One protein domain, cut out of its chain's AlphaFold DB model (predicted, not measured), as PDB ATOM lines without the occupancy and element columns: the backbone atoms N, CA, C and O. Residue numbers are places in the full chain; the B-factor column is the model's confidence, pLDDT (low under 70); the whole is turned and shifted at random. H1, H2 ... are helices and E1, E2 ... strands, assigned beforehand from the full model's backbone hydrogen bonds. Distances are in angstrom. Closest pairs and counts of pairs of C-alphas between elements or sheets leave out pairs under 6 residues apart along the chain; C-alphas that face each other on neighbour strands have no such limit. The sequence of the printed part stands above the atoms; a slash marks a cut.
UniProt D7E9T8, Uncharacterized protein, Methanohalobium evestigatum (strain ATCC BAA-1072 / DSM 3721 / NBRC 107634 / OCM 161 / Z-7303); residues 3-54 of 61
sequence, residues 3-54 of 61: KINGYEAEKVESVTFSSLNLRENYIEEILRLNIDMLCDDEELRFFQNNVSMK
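Overview. This is residues 3 to 54 of the 61 residues of an uncharacterized protein of Methanohalobium evestigatum (strain ATCC BAA-1072 / DSM 3721 / NBRC 107634 / OCM 161 / Z-7303) (UniProt D7E9T8). A small two-stranded hairpin, E1 and E2, lies at one end of a drawn-out model, and a loose side-by-side pair of helices, H1 and H2, lies at the other, with residues 12 to 23 strung between them as a stretch without a named element. H2 folds back beside H1 after a tight turn, and no compact core joins the two ends. The printed part has 52 residues, with two named strands and two named helices that follow along the chain as E1, E2, H1, H2; the two strands are antiparallel and the class is mostly helix. The whole is extended and flat, with a radius of gyration of the C-alphas of 15.9 A and spans of 43 by 26 by 12 A.

Along the chain. Find C-alpha 3 at (123.880, 96.666, 156.607); there E1 begins, residues 3 to 5, 6.3 A long. E2 follows at residues 8 to 11, 9.8 A. Look next at C-alpha 24, at (121.447, 113.422, 175.446), where H1, residues 24 to 38, begins its 21.2 A. H2, residues 41 to 54, runs 19.6 A to C-alpha 54 at (109.676, 110.580, 183.359).

Arrangement. In the hairpin of E1 and E2, at 147 degrees between directions, look for N 3 and O 10, 2.9 A apart, and N 10 and O 3, 2.8 A, both within hydrogen-bond range. E1 is apart from H1 and H2, and E2 is apart from H2. H1 and H2 are close but not clearly touching; their closest C-alphas, those of Asp 36 and Leu 44, are 6.9 A apart. They run opposite ways at a shallow tilt of 25 degrees. In H1 every O i to N i+4 pair is within hydrogen-bond range, in H2 9 of 10.

Size, cuts and confidence. The two C-alphas farthest apart, those of Tyr 7 and Met 53, are 46.1 A apart. The printed part has no cut, and the link from E2 to H1 is long. Residues 5 to 10, 18 to 25 and 49 to 54 stand free. In the pLDDT column, residues 44 to 54 are under 70.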
ATOM      1  N   LYS A   3     124.124  95.688 157.664       87.88
ATOM      2  CA  LYS A   3     123.880  96.666 156.607       87.88
ATOM      3  C   LYS A   3     124.025  95.946 155.273       87.88
ATOM      4  O   LYS A   3     125.040  95.302 155.038       87.88
ATOM      5  N   ILE A   4     123.023  96.047 154.405       92.88
ATOM      6  CA  ILE A   4     123.137  95.513 153.044       92.88
ATOM      7  C   ILE A   4     123.854  96.550 152.177       92.88
ATOM      8  O   ILE A   4     123.460  97.718 152.151       92.88
ATOM      9  N   ASN A   5     124.905  96.124 151.483       88.50
ATOM     10  CA  ASN A   5     125.636  96.930 150.512       88.50
ATOM     11  C   ASN A   5     125.683  96.172 149.177       88.50
ATOM     12  O   ASN A   5     126.447  95.223 149.008       88.50
ATOM     13  N   GLY A   6     124.803  96.543 148.242       93.00
ATOM     14  CA  GLY A   6     124.581  95.769 147.019       93.00
ATOM     15  C   GLY A   6     123.921  94.417 147.315       93.00
ATOM     16  O   GLY A   6     122.792  94.383 147.799       93.00
ATOM     17  N   TYR A   7     124.629  93.320 147.026       91.88
ATOM     18  CA  TYR A   7     124.169  91.940 147.261       91.88
ATOM     19  C   TYR A   7     124.813  91.275 148.486       91.88
ATOM     20  O   TYR A   7     124.563  90.098 148.744       91.88
ATOM     21  N   GLU A   8     125.629  92.006 149.249       92.62
ATOM     22  CA  GLU A   8     126.332  91.479 150.419       92.62
ATOM     23  C   GLU A   8     125.805  92.095 151.719       92.62
ATOM     24  O   GLU A   8     125.453  93.278 151.780       92.62
ATOM     25  N   ALA A   9     125.748  91.275 152.771       92.81
ATOM     26  CA  ALA A   9     125.378  91.700 154.115       92.81
ATOM     27  C   ALA A   9     126.642  91.930 154.953       92.81
ATOM     28  O   ALA A   9     127.354  90.991 155.306       92.81
ATOM     29  N   GLU A  10     126.898  93.184 155.307       94.06
ATOM     30  CA  GLU A  10     128.014  93.588 156.154       94.06
ATOM     31  C   GLU A  10     127.585  93.574 157.626       94.06
ATOM     32  O   GLU A  10     126.564  94.164 158.001       94.06
ATOM     33  N   LYS A  11     128.359  92.894 158.479       90.44
ATOM     34  CA  LYS A  11     128.110  92.873 159.921       90.44
ATOM     35  C   LYS A  11     128.520  94.213 160.527       90.44
ATOM     36  O   LYS A  11     129.683  94.593 160.503       90.44
ATOM     37  N   VAL A  12     127.555  94.895 161.125       88.69
ATOM     38  CA  VAL A  12     127.762  96.125 161.885       88.69
ATOM     39  C   VAL A  12     127.922  95.763 163.352       88.69
ATOM     40  O   VAL A  12     126.999  95.219 163.982       88.69
ATOM     41  N   GLU A  13     129.104  96.068 163.876       87.12
ATOM     42  CA  GLU A  13     129.438  95.906 165.285       87.12
ATOM     43  C   GLU A  13     128.577  96.813 166.170       87.12
ATOM     44  O   GLU A  13     128.075  97.858 165.749       87.12
ATOM     45  N   SER A  14     128.353  96.382 167.409       84.25
ATOM     46  CA  SER A  14     127.596  97.176 168.373       84.25
ATOM     47  C   SER A  14     128.369  98.439 168.739       84.25
ATOM     48  O   SER A  14     129.524  98.357 169.154       84.25
ATOM     49  N   VAL A  15     127.708  99.589 168.648       86.12
ATOM     50  CA  VAL A  15     128.249 100.894 169.041       86.12
ATOM     51  C   VAL A  15     127.382 101.510 170.136       86.12
ATOM     52  O   VAL A  15     126.180 101.251 170.205       86.12
ATOM     53  N   THR A  16     127.983 102.324 171.003       83.25
ATOM     54  CA  THR A  16     127.259 103.090 172.028       83.25
ATOM     55  C   THR A  16     126.989 104.511 171.540       83.25
ATOM     56  O   THR A  16     127.755 105.058 170.746       83.25
ATOM     57  N   PHE A  17     125.954 105.172 172.065       82.62
ATOM     58  CA  PHE A  17     125.701 106.584 171.743       82.62
ATOM     59  C   PHE A  17     126.884 107.497 172.104       82.62
ATOM     60  O   PHE A  17     127.186 108.435 171.366       82.62
ATOM     61  N   SER A  18     127.614 107.168 173.177       82.88
ATOM     62  CA  SER A  18     128.841 107.873 173.560       82.88
ATOM     63  C   SER A  18     129.947 107.742 172.511       82.88
ATOM     64  O   SER A  18     130.600 108.731 172.192       82.88
ATOM     65  N   SER A  19     130.120 106.557 171.913       88.75
ATOM     66  CA  SER A  19     131.107 106.334 170.844       88.75
ATOM     67  C   SER A  19     130.787 107.096 169.554       88.75
ATOM     68  O   SER A  19     131.683 107.382 168.767       88.75
ATOM     69  N   LEU A  20     129.521 107.483 169.373       86.81
ATOM     70  CA  LEU A  20     129.041 108.309 168.264       86.81
ATOM     71  C   LEU A  20     129.023 109.809 168.602       86.81
ATOM     72  O   LEU A  20     128.555 110.613 167.798       86.81
ATOM     73  N   ASN A  21     129.516 110.193 169.785       88.94
ATOM     74  CA  ASN A  21     129.506 111.564 170.298       88.94
ATOM     75  C   ASN A  21     128.100 112.205 170.312       88.94
ATOM     76  O   ASN A  21     127.945 113.419 170.149       88.94
ATOM     77  N   LEU A  22     127.062 111.383 170.495       85.94
ATOM     78  CA  LEU A  22     125.683 111.844 170.591       85.94
ATOM     79  C   LEU A  22     125.406 112.330 172.010       85.94
ATOM     80  O   LEU A  22     125.528 111.588 172.983       85.94
ATOM     81  N   ARG A  23     125.025 113.601 172.115       88.62
ATOM     82  CA  ARG A  23     124.572 114.207 173.371       88.62
ATOM     83  C   ARG A  23     123.137 113.786 173.674       88.62
ATOM     84  O   ARG A  23     122.360 113.523 172.758       88.62
ATOM     85  N   GLU A  24     122.778 113.804 174.953       85.19
ATOM     86  CA  GLU A  24     121.447 113.422 175.446       85.19
ATOM     87  C   GLU A  24     120.309 114.146 174.715       85.19
ATOM     88  O   GLU A  24     119.352 113.508 174.287       85.19
ATOM     89  N   ASN A  25     120.458 115.447 174.454       84.50
ATOM     90  CA  ASN A  25     119.449 116.233 173.741       84.50
ATOM     91  C   ASN A  25     119.198 115.735 172.305       84.50
ATOM     92  O   ASN A  25     118.076 115.822 171.818       84.50
ATOM     93  N   TYR A  26     120.217 115.202 171.622       86.56
ATOM     94  CA  TYR A  26     120.034 114.607 170.296       86.56
ATOM     95  C   TYR A  26     119.322 113.259 170.383       86.56
ATOM     96  O   TYR A  26     118.480 112.958 169.543       86.56
ATOM     97  N   ILE A  27     119.642 112.458 171.400       85.81
ATOM     98  CA  ILE A  27     118.985 111.168 171.635       85.81
ATOM     99  C   ILE A  27     117.500 111.394 171.941       85.81
ATOM    100  O   ILE A  27     116.649 110.721 171.366       85.81
ATOM    101  N   GLU A  28     117.184 112.377 172.785       85.38
ATOM    102  CA  GLU A  28     115.808 112.754 173.105       85.38
ATOM    103  C   GLU A  28     115.028 113.176 171.851       85.38
ATOM    104  O   GLU A  28     113.905 112.717 171.642       85.38
ATOM    105  N   GLU A  29     115.633 113.992 170.987       84.88
ATOM    106  CA  GLU A  29     114.992 114.448 169.751       84.88
ATOM    107  C   GLU A  29     114.724 113.291 168.783       84.88
ATOM    108  O   GLU A  29     113.626 113.176 168.240       84.88
ATOM    109  N   ILE A  30     115.695 112.386 168.610       86.50
ATOM    110  CA  ILE A  30     115.535 111.187 167.778       86.50
ATOM    111  C   ILE A  30     114.376 110.334 168.299       86.50
ATOM    112  O   ILE A  30     113.561 109.853 167.511       86.50
ATOM    113  N   LEU A  31     114.275 110.138 169.613       85.06
ATOM    114  CA  LEU A  31     113.179 109.373 170.203       85.06
ATOM    115  C   LEU A  31     111.833 110.075 170.003       85.06
ATOM    116  O   LEU A  31     110.864 109.413 169.640       85.06
ATOM    117  N   ARG A  32     111.772 111.401 170.171       83.56
ATOM    118  CA  ARG A  32     110.548 112.187 169.962       83.56
ATOM    119  C   ARG A  32     110.042 112.076 168.527       83.56
ATOM    120  O   ARG A  32     108.869 111.790 168.333       83.56
ATOM    121  N   LEU A  33     110.930 112.243 167.546       84.00
ATOM    122  CA  LEU A  33     110.590 112.166 166.123       84.00
ATOM    123  C   LEU A  33     110.152 110.759 165.703       84.00
ATOM    124  O   LEU A  33     109.227 110.616 164.914       84.00
ATOM    125  N   ASN A  34     110.791 109.713 166.236       84.38
ATOM    126  CA  ASN A  34     110.372 108.338 165.954       84.38
ATOM    127  C   ASN A  34     108.997 108.023 166.552       84.38
ATOM    128  O   ASN A  34     108.208 107.333 165.919       84.38
ATOM    129  N   ILE A  35     108.710 108.524 167.756       82.31
ATOM    130  CA  ILE A  35     107.397 108.368 168.386       82.31
ATOM    131  C   ILE A  35     106.333 109.116 167.575       82.31
ATOM    132  O   ILE A  35     105.316 108.523 167.246       82.31
ATOM    133  N   ASP A  36     106.592 110.366 167.188       79.50
ATOM    134  CA  ASP A  36     105.691 111.181 166.356       79.50
ATOM    135  C   ASP A  36     105.362 110.522 165.007       79.50
ATOM    136  O   ASP A  36     104.236 110.583 164.531       79.50
ATOM    137  N   MET A  37     106.336 109.834 164.408       84.44
ATOM    138  CA  MET A  37     106.156 109.153 163.124       84.44
ATOM    139  C   MET A  37     105.375 107.834 163.226       84.44
ATOM    140  O   MET A  37     104.778 107.408 162.239       84.44
ATOM    141  N   LEU A  38     105.441 107.149 164.370       80.25
ATOM    142  CA  LEU A  38     104.903 105.793 164.536       80.25
ATOM    143  C   LEU A  38     103.590 105.744 165.320       80.25
ATOM    144  O   LEU A  38     102.857 104.770 165.171       80.25
ATOM    145  N   CYS A  39     103.319 106.741 166.159       82.31
ATOM    146  CA  CYS A  39     102.148 106.785 167.025       82.31
ATOM    147  C   CYS A  39     101.098 107.751 166.480       82.31
ATOM    148  O   CYS A  39     101.405 108.896 166.154       82.31
ATOM    149  N   ASP A  40      99.841 107.318 166.486       82.38
ATOM    150  CA  ASP A  40      98.708 108.196 166.208       82.38
ATOM    151  C   ASP A  40      98.450 109.152 167.392       82.38
ATOM    152  O   ASP A  40      98.918 108.939 168.515       82.38
ATOM    153  N   ASP A  41      97.648 110.198 167.174       75.69
ATOM    154  CA  ASP A  41      97.388 111.267 168.153       75.69
ATOM    155  C   ASP A  41      96.942 110.773 169.542       75.69
ATOM    156  O   ASP A  41      97.224 111.414 170.559       75.69
ATOM    157  N   GLU A  42      96.222 109.654 169.614       73.62
ATOM    158  CA  GLU A  42      95.755 109.078 170.880       73.62
ATOM    159  C   GLU A  42      96.903 108.426 171.670       73.62
ATOM    160  O   GLU A  42      97.041 108.635 172.881       73.62
ATOM    161  N   GLU A  43      97.794 107.723 170.973       71.50
ATOM    162  CA  GLU A  43      98.996 107.129 171.553       71.50
ATOM    163  C   GLU A  43     100.014 108.209 171.936       71.50
ATOM    164  O   GLU A  43     100.576 108.174 173.035       71.50
ATOM    165  N   LEU A  44     100.187 109.239 171.102       66.62
ATOM    166  CA  LEU A  44     101.033 110.394 171.406       66.62
ATOM    167  C   LEU A  44     100.587 111.109 172.679       66.62
ATOM    168  O   LEU A  44     101.424 111.436 173.522       66.62
ATOM    169  N   ARG A  45      99.277 111.299 172.880       69.69
ATOM    170  CA  ARG A  45      98.729 111.863 174.127       69.69
ATOM    171  C   ARG A  45      99.059 110.991 175.331       69.69
ATOM    172  O   ARG A  45      99.408 111.526 176.385       69.69
ATOM    173  N   PHE A  46      98.968 109.669 175.208       69.38
ATOM    174  CA  PHE A  46      99.363 108.758 176.280       69.38
ATOM    175  C   PHE A  46     100.856 108.901 176.599       69.38
ATOM    176  O   PHE A  46     101.227 109.067 177.764       69.38
ATOM    177  N   PHE A  47     101.718 108.918 175.584       66.88
ATOM    178  CA  PHE A  47     103.153 109.094 175.781       66.88
ATOM    179  C   PHE A  47     103.496 110.463 176.368       66.88
ATOM    180  O   PHE A  47     104.215 110.511 177.358       66.88
ATOM    181  N   GLN A  48     102.942 111.567 175.871       62.97
ATOM    182  CA  GLN A  48     103.204 112.917 176.388       62.97
ATOM    183  C   GLN A  48     102.781 113.078 177.857       62.97
ATOM    184  O   GLN A  48     103.536 113.625 178.668       62.97
ATOM    185  N   ASN A  49     101.625 112.527 178.235       58.19
ATOM    186  CA  ASN A  49     101.150 112.554 179.620       58.19
ATOM    187  C   ASN A  49     102.023 111.701 180.562       58.19
ATOM    188  O   ASN A  49     102.204 112.056 181.726       58.19
ATOM    189  N   ASN A  50     102.633 110.623 180.059       55.59
ATOM    190  CA  ASN A  50     103.558 109.778 180.821       55.59
ATOM    191  C   ASN A  50     105.026 110.262 180.774       55.59
ATOM    192  O   ASN A  50     105.794 109.985 181.697       55.59
ATOM    193  N   VAL A  51     105.432 111.026 179.755       53.50
ATOM    194  CA  VAL A  51     106.764 111.649 179.637       53.50
ATOM    195  C   VAL A  51     106.932 112.771 180.668       53.50
ATOM    196  O   VAL A  51     108.008 112.898 181.253       53.50
ATOM    197  N   SER A  52     105.858 113.492 181.015       47.81
ATOM    198  CA  SER A  52     105.861 114.449 182.137       47.81
ATOM    199  C   SER A  52     106.187 113.786 183.491       47.81
ATOM    200  O   SER A  52     106.829 114.398 184.344       47.81
ATOM    201  N   MET A  53     105.855 112.497 183.672       43.22
ATOM    202  CA  MET A  53     106.258 111.698 184.843       43.22
ATOM    203  C   MET A  53     107.713 111.185 184.774       43.22
ATOM    204  O   MET A  53     108.297 110.842 185.805       43.22
ATOM    205  N   LYS A  54     108.340 111.164 183.589       46.28
ATOM    206  CA  LYS A  54     109.676 110.580 183.359       46.28
ATOM    207  C   LYS A  54     110.860 111.536 183.492       46.28
ATOM    208  O   LYS A  54     111.989 111.046 183.464       46.28
TER     209      LYS A  54